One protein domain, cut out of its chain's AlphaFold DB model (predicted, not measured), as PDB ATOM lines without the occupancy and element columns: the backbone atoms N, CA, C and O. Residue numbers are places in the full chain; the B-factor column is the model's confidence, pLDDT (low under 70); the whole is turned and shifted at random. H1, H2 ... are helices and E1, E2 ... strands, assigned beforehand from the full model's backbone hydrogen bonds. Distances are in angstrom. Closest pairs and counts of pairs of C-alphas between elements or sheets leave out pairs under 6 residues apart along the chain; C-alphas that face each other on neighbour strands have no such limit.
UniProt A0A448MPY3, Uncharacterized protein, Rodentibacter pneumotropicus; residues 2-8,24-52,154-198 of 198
ATOM      1  N   PHE A   2     194.657 159.648 210.149       84.38
ATOM      2  CA  PHE A   2     195.438 158.716 210.983       84.38
ATOM      3  C   PHE A   2     196.885 159.143 211.275       84.38
ATOM      4  O   PHE A   2     197.229 159.396 212.425       84.38
ATOM      5  N   LEU A   3     197.722 159.313 210.240       88.75
ATOM      6  CA  LEU A   3     199.134 159.646 210.458       88.75
ATOM      7  C   LEU A   3     199.294 160.943 211.248       88.75
ATOM      8  O   LEU A   3     200.096 160.984 212.165       88.75
ATOM      9  N   LYS A   4     198.496 161.980 210.961       89.75
ATOM     10  CA  LYS A   4     198.531 163.249 211.709       89.75
ATOM     11  C   LYS A   4     198.301 163.029 213.209       89.75
ATOM     12  O   LYS A   4     199.006 163.630 214.012       89.75
ATOM     13  N   HIS A   5     197.355 162.162 213.565       89.12
ATOM     14  CA  HIS A   5     197.094 161.806 214.954       89.12
ATOM     15  C   HIS A   5     198.280 161.064 215.579       89.12
ATOM     16  O   HIS A   5     198.760 161.479 216.629       89.12
ATOM     17  N   PHE A   6     198.834 160.064 214.886       92.12
ATOM     18  CA  PHE A   6     200.040 159.362 215.335       92.12
ATOM     19  C   PHE A   6     201.223 160.316 215.574       92.12
ATOM     20  O   PHE A   6     201.867 160.254 216.618       92.12
ATOM     21  N   LYS A   7     201.461 161.273 214.662       93.62
ATOM     22  CA  LYS A   7     202.495 162.310 214.837       93.62
ATOM     23  C   LYS A   7     202.250 163.168 216.083       93.62
ATOM     24  O   LYS A   7     203.204 163.480 216.789       93.62
ATOM     25  N   SER A   8     200.997 163.557 216.339       92.31
ATOM     26  CA  SER A   8     200.619 164.338 217.530       92.31
ATOM     27  C   SER A   8     200.971 163.575 218.798       92.31
ATOM     28  O   SER A   8     201.725 164.068 219.629       92.31
ATOM     29  N   ILE A  24     208.313 150.938 220.000       96.81
ATOM     30  CA  ILE A  24     208.128 149.539 219.608       96.81
ATOM     31  C   ILE A  24     206.845 149.420 218.794       96.81
ATOM     32  O   ILE A  24     205.744 149.455 219.348       96.81
ATOM     33  N   ASP A  25     207.002 149.257 217.487       95.62
ATOM     34  CA  ASP A  25     205.937 148.911 216.556       95.62
ATOM     35  C   ASP A  25     205.737 147.396 216.573       95.62
ATOM     36  O   ASP A  25     206.517 146.632 216.008       95.62
ATOM     37  N   THR A  26     204.743 146.955 217.345       93.06
ATOM     38  CA  THR A  26     204.600 145.539 217.733       93.06
ATOM     39  C   THR A  26     203.958 144.698 216.632       93.06
ATOM     40  O   THR A  26     204.214 143.498 216.539       93.06
ATOM     41  N   PHE A  27     203.136 145.330 215.799       91.06
ATOM     42  CA  PHE A  27     202.441 144.722 214.669       91.06
ATOM     43  C   PHE A  27     202.824 145.501 213.418       91.06
ATOM     44  O   PHE A  27     202.005 146.197 212.829       91.06
ATOM     45  N   GLY A  28     204.108 145.440 213.070       89.56
ATOM     46  CA  GLY A  28     204.708 146.428 212.191       89.56
ATOM     47  C   GLY A  28     204.080 146.508 210.801       89.56
ATOM     48  O   GLY A  28     204.116 147.571 210.180       89.56
ATOM     49  N   GLY A  29     203.515 145.407 210.295       89.69
ATOM     50  CA  GLY A  29     202.870 145.348 208.984       89.69
ATOM     51  C   GLY A  29     203.761 145.952 207.898       89.69
ATOM     52  O   GLY A  29     204.904 145.549 207.726       89.69
ATOM     53  N   SER A  30     203.271 146.995 207.222       89.94
ATOM     54  CA  SER A  30     204.021 147.714 206.174       89.94
ATOM     55  C   SER A  30     205.200 148.576 206.666       89.94
ATOM     56  O   SER A  30     205.804 149.303 205.877       89.94
ATOM     57  N   GLY A  31     205.484 148.613 207.969       93.50
ATOM     58  CA  GLY A  31     206.519 149.458 208.569       93.50
ATOM     59  C   GLY A  31     206.213 150.960 208.532       93.50
ATOM     60  O   GLY A  31     207.067 151.766 208.894       93.50
ATOM     61  N   LEU A  32     205.008 151.370 208.116       94.06
ATOM     62  CA  LEU A  32     204.640 152.781 207.951       94.06
ATOM     63  C   LEU A  32     204.754 153.574 209.258       94.06
ATOM     64  O   LEU A  32     205.249 154.704 209.263       94.06
ATOM     65  N   LEU A  33     204.299 152.995 210.369       95.38
ATOM     66  CA  LEU A  33     204.365 153.639 211.680       95.38
ATOM     67  C   LEU A  33     205.810 153.729 212.170       95.38
ATOM     68  O   LEU A  33     206.227 154.799 212.611       95.38
ATOM     69  N   SER A  34     206.593 152.666 211.997       96.69
ATOM     70  CA  SER A  34     208.036 152.661 212.256       96.69
ATOM     71  C   SER A  34     208.793 153.727 211.452       96.69
ATOM     72  O   SER A  34     209.536 154.525 212.029       96.69
ATOM     73  N   HIS A  35     208.553 153.818 210.140       96.25
ATOM     74  CA  HIS A  35     209.147 154.832 209.262       96.25
ATOM     75  C   HIS A  35     208.829 156.254 209.744       96.25
ATOM     76  O   HIS A  35     209.717 157.101 209.889       96.25
ATOM     77  N   VAL A  36     207.552 156.517 210.035       96.19
ATOM     78  CA  VAL A  36     207.091 157.826 210.509       96.19
ATOM     79  C   VAL A  36     207.668 158.151 211.886       96.19
ATOM     80  O   VAL A  36     208.098 159.283 212.110       96.19
ATOM     81  N   ALA A  37     207.715 157.177 212.796       97.00
ATOM     82  CA  ALA A  37     208.302 157.345 214.118       97.00
ATOM     83  C   ALA A  37     209.782 157.716 214.026       97.00
ATOM     84  O   ALA A  37     210.203 158.675 214.673       97.00
ATOM     85  N   LYS A  38     210.549 157.027 213.172       97.94
ATOM     86  CA  LYS A  38     211.977 157.301 212.998       97.94
ATOM     87  C   LYS A  38     212.241 158.672 212.381       97.94
ATOM     88  O   LYS A  38     213.139 159.370 212.837       97.94
ATOM     89  N   HIS A  39     211.424 159.102 211.421       96.44
ATOM     90  CA  HIS A  39     211.526 160.446 210.842       96.44
ATOM     91  C   HIS A  39     211.223 161.566 211.845       96.44
ATOM     92  O   HIS A  39     211.829 162.632 211.782       96.44
ATOM     93  N   ILE A  40     210.266 161.356 212.752       96.88
ATOM     94  CA  ILE A  40     209.843 162.385 213.715       96.88
ATOM     95  C   ILE A  40     210.750 162.411 214.942       96.88
ATOM     96  O   ILE A  40     210.998 163.478 215.499       96.88
ATOM     97  N   LYS A  41     211.226 161.243 215.376       97.88
ATOM     98  CA  LYS A  41     212.095 161.061 216.540       97.88
ATOM     99  C   LYS A  41     213.408 160.403 216.095       97.88
ATOM    100  O   LYS A  41     213.638 159.230 216.394       97.88
ATOM    101  N   PRO A  42     214.282 161.125 215.369       97.69
ATOM    102  CA  PRO A  42     215.469 160.533 214.749       97.69
ATOM    103  C   PRO A  42     216.475 159.970 215.758       97.69
ATOM    104  O   PRO A  42     217.201 159.031 215.422       97.69
ATOM    105  N   LYS A  43     216.494 160.476 216.999       98.06
ATOM    106  CA  LYS A  43     217.364 159.974 218.076       98.06
ATOM    107  C   LYS A  43     216.727 158.855 218.904       98.06
ATOM    108  O   LYS A  43     217.412 158.236 219.712       98.06
ATOM    109  N   ALA A  44     215.447 158.550 218.685       98.06
ATOM    110  CA  ALA A  44     214.828 157.380 219.287       98.06
ATOM    111  C   ALA A  44     215.340 156.089 218.636       98.06
ATOM    112  O   ALA A  44     215.581 156.006 217.420       98.06
ATOM    113  N   ARG A  45     215.434 155.044 219.458       98.25
ATOM    114  CA  ARG A  45     215.508 153.665 218.983       98.25
ATOM    115  C   ARG A  45     214.108 153.257 218.536       98.25
ATOM    116  O   ARG A  45     213.177 153.301 219.336       98.25
ATOM    117  N   VAL A  46     213.947 152.876 217.275       98.38
ATOM    118  CA  VAL A  46     212.657 152.435 216.726       98.38
ATOM    119  C   VAL A  46     212.777 150.967 216.367       98.38
ATOM    120  O   VAL A  46     213.615 150.620 215.544       98.38
ATOM    121  N   ILE A  47     211.965 150.130 217.002       97.88
ATOM    122  CA  ILE A  47     211.886 148.691 216.763       97.88
ATOM    123  C   ILE A  47     210.659 148.432 215.891       97.88
ATOM    124  O   ILE A  47     209.535 148.698 216.317       97.88
ATOM    125  N   TYR A  48     210.898 147.913 214.693       97.12
ATOM    126  CA  TYR A  48     209.909 147.446 213.733       97.12
ATOM    127  C   TYR A  48     209.808 145.922 213.837       97.12
ATOM    128  O   TYR A  48     210.735 145.209 213.447       97.12
ATOM    129  N   ASN A  49     208.707 145.420 214.404       95.81
ATOM    130  CA  ASN A  49     208.449 143.984 214.475       95.81
ATOM    131  C   ASN A  49     207.766 143.495 213.190       95.81
ATOM    132  O   ASN A  49     206.549 143.627 213.031       95.81
ATOM    133  N   ASP A  50     208.568 142.940 212.290       92.31
ATOM    134  CA  ASP A  50     208.180 142.358 211.012       92.31
ATOM    135  C   ASP A  50     207.998 140.841 211.153       92.31
ATOM    136  O   ASP A  50     208.946 140.060 211.067       92.31
ATOM    137  N   PHE A  51     206.765 140.417 211.433       85.50
ATOM    138  CA  PHE A  51     206.452 139.002 211.635       85.50
ATOM    139  C   PHE A  51     206.260 138.239 210.313       85.50
ATOM    140  O   PHE A  51     206.461 137.028 210.274       85.50
ATOM    141  N   ASP A  52     205.859 138.927 209.241       81.94
ATOM    142  CA  ASP A  52     205.483 138.342 207.948       81.94
ATOM    143  C   ASP A  52     206.503 138.609 206.826       81.94
ATOM    144  O   ASP A  52     206.222 138.327 205.658       81.94
ATOM    145  N   GLU A 154     209.558 138.750 215.999       91.25
ATOM    146  CA  GLU A 154     209.213 138.047 217.235       91.25
ATOM    147  C   GLU A 154     207.706 138.038 217.519       91.25
ATOM    148  O   GLU A 154     206.950 138.927 217.123       91.25
ATOM    149  N   SER A 155     207.257 137.042 218.289       90.56
ATOM    150  CA  SER A 155     205.898 137.037 218.835       90.56
ATOM    151  C   SER A 155     205.704 138.212 219.793       90.56
ATOM    152  O   SER A 155     206.536 138.467 220.665       90.56
ATOM    153  N   PHE A 156     204.556 138.892 219.728       88.44
ATOM    154  CA  PHE A 156     204.259 139.988 220.659       88.44
ATOM    155  C   PHE A 156     204.273 139.535 222.133       88.44
ATOM    156  O   PHE A 156     204.583 140.329 223.024       88.44
ATOM    157  N   HIS A 157     203.997 138.250 222.395       87.19
ATOM    158  CA  HIS A 157     204.072 137.653 223.730       87.19
ATOM    159  C   HIS A 157     205.495 137.642 224.298       87.19
ATOM    160  O   HIS A 157     205.653 137.700 225.514       87.19
ATOM    161  N   THR A 158     206.524 137.568 223.448       92.06
ATOM    162  CA  THR A 158     207.933 137.622 223.863       92.06
ATOM    163  C   THR A 158     208.480 139.039 223.804       92.06
ATOM    164  O   THR A 158     209.279 139.419 224.660       92.06
ATOM    165  N   LEU A 159     208.023 139.839 222.838       91.75
ATOM    166  CA  LEU A 159     208.504 141.198 222.620       91.75
ATOM    167  C   LEU A 159     208.064 142.172 223.720       91.75
ATOM    168  O   LEU A 159     208.901 142.861 224.304       91.75
ATOM    169  N   LEU A 160     206.766 142.231 224.038       90.44
ATOM    170  CA  LEU A 160     206.233 143.219 224.985       90.44
ATOM    171  C   LEU A 160     206.849 143.107 226.397       90.44
ATOM    172  O   LEU A 160     207.230 144.145 226.954       90.44
ATOM    173  N   PRO A 161     207.021 141.903 226.991       93.19
ATOM    174  CA  PRO A 161     207.614 141.773 228.323       93.19
ATOM    175  C   PRO A 161     209.040 142.322 228.440       93.19
ATOM    176  O   PRO A 161     209.385 142.850 229.496       93.19
ATOM    177  N   LYS A 162     209.843 142.274 227.364       93.88
ATOM    178  CA  LYS A 162     211.225 142.795 227.353       93.88
ATOM    179  C   LYS A 162     211.296 144.291 227.673       93.88
ATOM    180  O   LYS A 162     212.298 144.756 228.208       93.88
ATOM    181  N   PHE A 163     210.232 145.039 227.376       92.75
ATOM    182  CA  PHE A 163     210.187 146.497 227.519       92.75
ATOM    183  C   PHE A 163     209.167 146.983 228.562       92.75
ATOM    184  O   PHE A 163     209.095 148.178 228.838       92.75
ATOM    185  N   ALA A 164     208.407 146.087 229.202       86.12
ATOM    186  CA  ALA A 164     207.300 146.434 230.104       86.12
ATOM    187  C   ALA A 164     207.703 147.221 231.375       86.12
ATOM    188  O   ALA A 164     206.847 147.832 232.033       86.12
ATOM    189  N   GLY A 165     208.988 147.175 231.743       87.69
ATOM    190  CA  GLY A 165     209.578 147.921 232.860       87.69
ATOM    191  C   GLY A 165     210.289 149.219 232.459       87.69
ATOM    192  O   GLY A 165     210.752 149.938 233.339       87.69
ATOM    193  N   ASN A 166     210.391 149.533 231.165       91.12
ATOM    194  CA  ASN A 166     211.113 150.710 230.691       91.12
ATOM    195  C   ASN A 166     210.179 151.942 230.655       91.12
ATOM    196  O   ASN A 166     209.260 151.974 229.837       91.12
ATOM    197  N   PRO A 167     210.403 152.983 231.483       90.56
ATOM    198  CA  PRO A 167     209.561 154.183 231.490       90.56
ATOM    199  C   PRO A 167     209.697 155.038 230.219       90.56
ATOM    200  O   PRO A 167     208.848 155.891 229.974       90.56
ATOM    201  N   LYS A 168     210.746 154.809 229.417       94.94
ATOM    202  CA  LYS A 168     210.982 155.436 228.109       94.94
ATOM    203  C   LYS A 168     210.693 154.485 226.940       94.94
ATOM    204  O   LYS A 168     211.233 154.662 225.849       94.94
ATOM    205  N   ALA A 169     209.873 153.458 227.162       94.50
ATOM    206  CA  ALA A 169     209.319 152.638 226.093       94.50
ATOM    207  C   ALA A 169     207.919 153.131 225.709       94.50
ATOM    208  O   ALA A 169     207.067 153.352 226.572       94.50
ATOM    209  N   LEU A 170     207.681 153.271 224.408       94.69
ATOM    210  CA  LEU A 170     206.386 153.598 223.827       94.69
ATOM    211  C   LEU A 170     205.964 152.463 222.896       94.69
ATOM    212  O   LEU A 170     206.650 152.173 221.921       94.69
ATOM    213  N   PHE A 171     204.835 151.825 223.200       92.94
ATOM    214  CA  PHE A 171     204.292 150.735 222.392       92.94
ATOM    215  C   PHE A 171     203.259 151.266 221.402       92.94
ATOM    216  O   PHE A 171     202.298 151.929 221.803       92.94
ATOM    217  N   VAL A 172     203.456 150.934 220.130       92.19
ATOM    218  CA  VAL A 172     202.517 151.170 219.037       92.19
ATOM    219  C   VAL A 172     201.849 149.838 218.722       92.19
ATOM    220  O   VAL A 172     202.510 148.885 218.303       92.19
ATOM    221  N   LEU A 173     200.547 149.755 219.006       89.69
ATOM    222  CA  LEU A 173     199.760 148.539 218.822       89.69
ATOM    223  C   LEU A 173     198.691 148.760 217.747       89.69
ATOM    224  O   LEU A 173     197.716 149.469 217.999       89.69
ATOM    225  N   ASP A 174     198.879 148.113 216.595       84.31
ATOM    226  CA  ASP A 174     197.912 148.008 215.491       84.31
ATOM    227  C   ASP A 174     197.700 146.522 215.117       84.31
ATOM    228  O   ASP A 174     198.208 146.045 214.103       84.31
ATOM    229  N   PRO A 175     197.071 145.720 216.001       82.56
ATOM    230  CA  PRO A 175     196.933 144.280 215.797       82.56
ATOM    231  C   PRO A 175     196.018 143.942 214.608       82.56
ATOM    232  O   PRO A 175     195.101 144.706 214.303       82.56
ATOM    233  N   PRO A 176     196.171 142.753 213.993       70.50
ATOM    234  CA  PRO A 176     195.209 142.268 213.010       70.50
ATOM    235  C   PRO A 176     193.819 142.145 213.653       70.50
ATOM    236  O   PRO A 176     193.662 141.523 214.707       70.50
ATOM    237  N   TYR A 177     192.805 142.742 213.023       58.72
ATOM    238  CA  TYR A 177     191.426 142.752 213.518       58.72
ATOM    239  C   TYR A 177     190.813 141.353 213.424       58.72
ATOM    240  O   TYR A 177     190.184 140.992 212.434       58.72
ATOM    241  N   ILE A 178     190.980 140.555 214.475       48.19
ATOM    242  CA  ILE A 178     190.165 139.368 214.716       48.19
ATOM    243  C   ILE A 178     189.096 139.789 215.716       48.19
ATOM    244  O   ILE A 178     189.406 140.194 216.835       48.19
ATOM    245  N   CYS A 179     187.825 139.704 215.326       46.16
ATOM    246  CA  CYS A 179     186.703 139.858 216.245       46.16
ATOM    247  C   CYS A 179     186.763 138.777 217.337       46.16
ATOM    248  O   CYS A 179     186.103 137.757 217.206       46.16
ATOM    249  N   THR A 180     187.535 138.956 218.414       35.34
ATOM    250  CA  THR A 180     187.351 138.225 219.681       35.34
ATOM    251  C   THR A 180     187.926 138.964 220.902       35.34
ATOM    252  O   THR A 180     188.904 139.700 220.843       35.34
ATOM    253  N   ASN A 181     187.210 138.762 222.013       39.41
ATOM    254  CA  ASN A 181     187.249 139.357 223.353       39.41
ATOM    255  C   ASN A 181     188.497 140.107 223.867       39.41
ATOM    256  O   ASN A 181     189.603 139.590 223.996       39.41
ATOM    257  N   LYS A 182     188.193 141.317 224.351       38.41
ATOM    258  CA  LYS A 182     189.052 142.290 225.030       38.41
ATOM    259  C   LYS A 182     189.708 141.704 226.291       38.41
ATOM    260  O   LYS A 182     189.028 141.465 227.288       38.41
ATOM    261  N   LYS A 183     191.040 141.596 226.305       34.41
ATOM    262  CA  LYS A 183     191.840 141.608 227.543       34.41
ATOM    263  C   LYS A 183     192.569 142.945 227.638       34.41
ATOM    264  O   LYS A 183     193.402 143.269 226.801       34.41
ATOM    265  N   VAL A 184     192.211 143.730 228.650       35.88
ATOM    266  CA  VAL A 184     192.806 145.040 228.939       35.88
ATOM    267  C   VAL A 184     194.183 144.831 229.570       35.88
ATOM    268  O   VAL A 184     194.291 144.176 230.603       35.88
ATOM    269  N   ILE A 185     195.225 145.410 228.973       34.69
ATOM    270  CA  ILE A 185     196.547 145.550 229.593       34.69
ATOM    271  C   ILE A 185     196.728 147.034 229.931       34.69
ATOM    272  O   ILE A 185     196.696 147.890 229.052       34.69
ATOM    273  N   SER A 186     196.869 147.340 231.221       32.72
ATOM    274  CA  SER A 186     197.046 148.698 231.746       32.72
ATOM    275  C   SER A 186     198.527 149.090 231.749       32.72
ATOM    276  O   SER A 186     199.311 148.477 232.474       32.72
ATOM    277  N   LYS A 187     198.900 150.080 230.924       38.38
ATOM    278  CA  LYS A 187     200.079 150.984 230.992       38.38
ATOM    279  C   LYS A 187     200.005 151.960 229.801       38.38
ATOM    280  O   LYS A 187     199.082 151.812 229.011       38.38
ATOM    281  N   ARG A 188     200.897 152.968 229.689       42.84
ATOM    282  CA  ARG A 188     200.963 153.951 228.570       42.84
ATOM    283  C   ARG A 188     201.077 153.231 227.215       42.84
ATOM    284  O   ARG A 188     202.160 153.023 226.681       42.84
ATOM    285  N   LEU A 189     199.931 152.809 226.713       50.06
ATOM    286  CA  LEU A 189     199.718 152.114 225.465       50.06
ATOM    287  C   LEU A 189     199.106 153.144 224.540       50.06
ATOM    288  O   LEU A 189     198.048 153.702 224.842       50.06
ATOM    289  N   ILE A 190     199.749 153.378 223.407       52.88
ATOM    290  CA  ILE A 190     199.054 154.006 222.300       52.88
ATOM    291  C   ILE A 190     198.452 152.847 221.524       52.88
ATOM    292  O   ILE A 190     199.077 152.258 220.643       52.88
ATOM    293  N   LEU A 191     197.241 152.465 221.939       49.59
ATOM    294  CA  LEU A 191     196.381 151.683 221.068       49.59
ATOM    295  C   LEU A 191     195.903 152.634 219.985       49.59
ATOM    296  O   LEU A 191     195.107 153.536 220.261       49.59
ATOM    297  N   ILE A 192     196.400 152.450 218.768       48.88
ATOM    298  CA  ILE A 192     195.806 153.139 217.635       48.88
ATOM    299  C   ILE A 192     194.669 152.242 217.163       48.88
ATOM    300  O   ILE A 192     194.876 151.292 216.424       48.88
ATOM    301  N   TRP A 193     193.462 152.502 217.663       40.84
ATOM    302  CA  TRP A 193     192.263 151.828 217.174       40.84
ATOM    303  C   TRP A 193     191.972 152.307 215.745       40.84
ATOM    304  O   TRP A 193     191.657 153.484 215.555       40.84
ATOM    305  N   LEU A 194     192.018 151.416 214.748       37.66
ATOM    306  CA  LEU A 194     191.286 151.647 213.503       37.66
ATOM    307  C   LEU A 194     189.808 151.392 213.805       37.66
ATOM    308  O   LEU A 194     189.361 150.259 213.968       37.66
ATOM    309  N   THR A 195     189.021 152.456 213.906       29.03
ATOM    310  CA  THR A 195     187.581 152.336 213.699       29.03
ATOM    311  C   THR A 195     187.355 152.070 212.217       29.03
ATOM    312  O   THR A 195     187.484 152.969 211.385       29.03
ATOM    313  N   SER A 196     187.042 150.830 211.872       33.22
ATOM    314  CA  SER A 196     186.325 150.494 210.642       33.22
ATOM    315  C   SER A 196     185.339 149.377 210.966       33.22
ATOM    316  O   SER A 196     185.499 148.237 210.554       33.22
ATOM    317  N   CYS A 197     184.350 149.737 211.779       29.66
ATOM    318  CA  CYS A 197     183.026 149.138 211.736       29.66
ATOM    319  C   CYS A 197     182.063 150.307 211.548       29.66
ATOM    320  O   CYS A 197     181.719 150.953 212.532       29.66
ATOM    321  N   ASP A 198     181.720 150.585 210.297       32.03
ATOM    322  CA  ASP A 198     180.406 151.090 209.903       32.03
ATOM    323  C   ASP A 198     179.938 150.215 208.735       32.03
ATOM    324  O   ASP A 198     180.763 149.986 207.816       32.03
TER     325      ASP A 198
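Overview. This is residues 2 to 8, 24 to 52 and 154 to 198 of the 198 residues of an uncharacterized protein of Rodentibacter pneumotropicus (UniProt A0A448MPY3). A short parallel pair of strands, E2 and E3, lies near the middle, with E1 and H2 packed together to one side of it. H1 and H3 lie farthest out, on different sides, while residues 178 to 186 stick out as part of a broad loop from E2 to E3. The 81 printed residues run H1, H2, E1, H3, E2, E3; the class is mixed, helices and strands, with 37 residues in named elements, under half. The whole is compact, with a radius of gyration of the C-alphas of 12.9 A and spans of 37 by 28 by 26 A.

Arrangement. Start at H1, residues 2 to 8, which only just touches H2, residues 32 to 40, with 3 pairs of C-alphas within 8 A, the closest Lys 7 and Ile 40 at 7.4 A. Their tilt is shallow, 29 degrees, the same way. Look next at E1, residues 45 to 49, which pairs with no named strand; its closest C-alpha pair with H2 is Tyr 48 and Ser 34, 5.7 A. H3, residues 156 to 163, comes closest to E2, residues 169 to 173, at the C-alphas of Phe 163 and Ala 169, 6.4 A. E1 and E2 are near each other. E2 and E3, residues 189 to 191, are parallel at 19 degrees, with N 173 and O 190 within hydrogen-bond range at 3.3 A. Every O i to N i+4 pair is within range in H1 and H2; H3 has 1 of 4, and 3 of 5 O i to N i+3 pairs.

Along the chain. Find C-alpha 2 at (195.438, 158.716, 210.983), where H1 begins its 10.1 A. H2 covers 12.4 A, E1 12.8 A, H3 11.2 A and E2 12.7 A; E3 covers 5.5 A, ending at C-alpha 191, (196.381, 151.683, 221.068).

Size, cuts and confidence. The C-alphas farthest apart, Lys 43 and Asp 198, are 38.9 A apart. The printed part has two cuts: across the first, the C-alphas of residues 8 and 24 are 16.7 A apart, and across the second, the C-alphas of residues 52 and 154 are 10.0 A apart. The link from E2 to E3 is long. Model confidence is low, under 70, at residues 177 to 198.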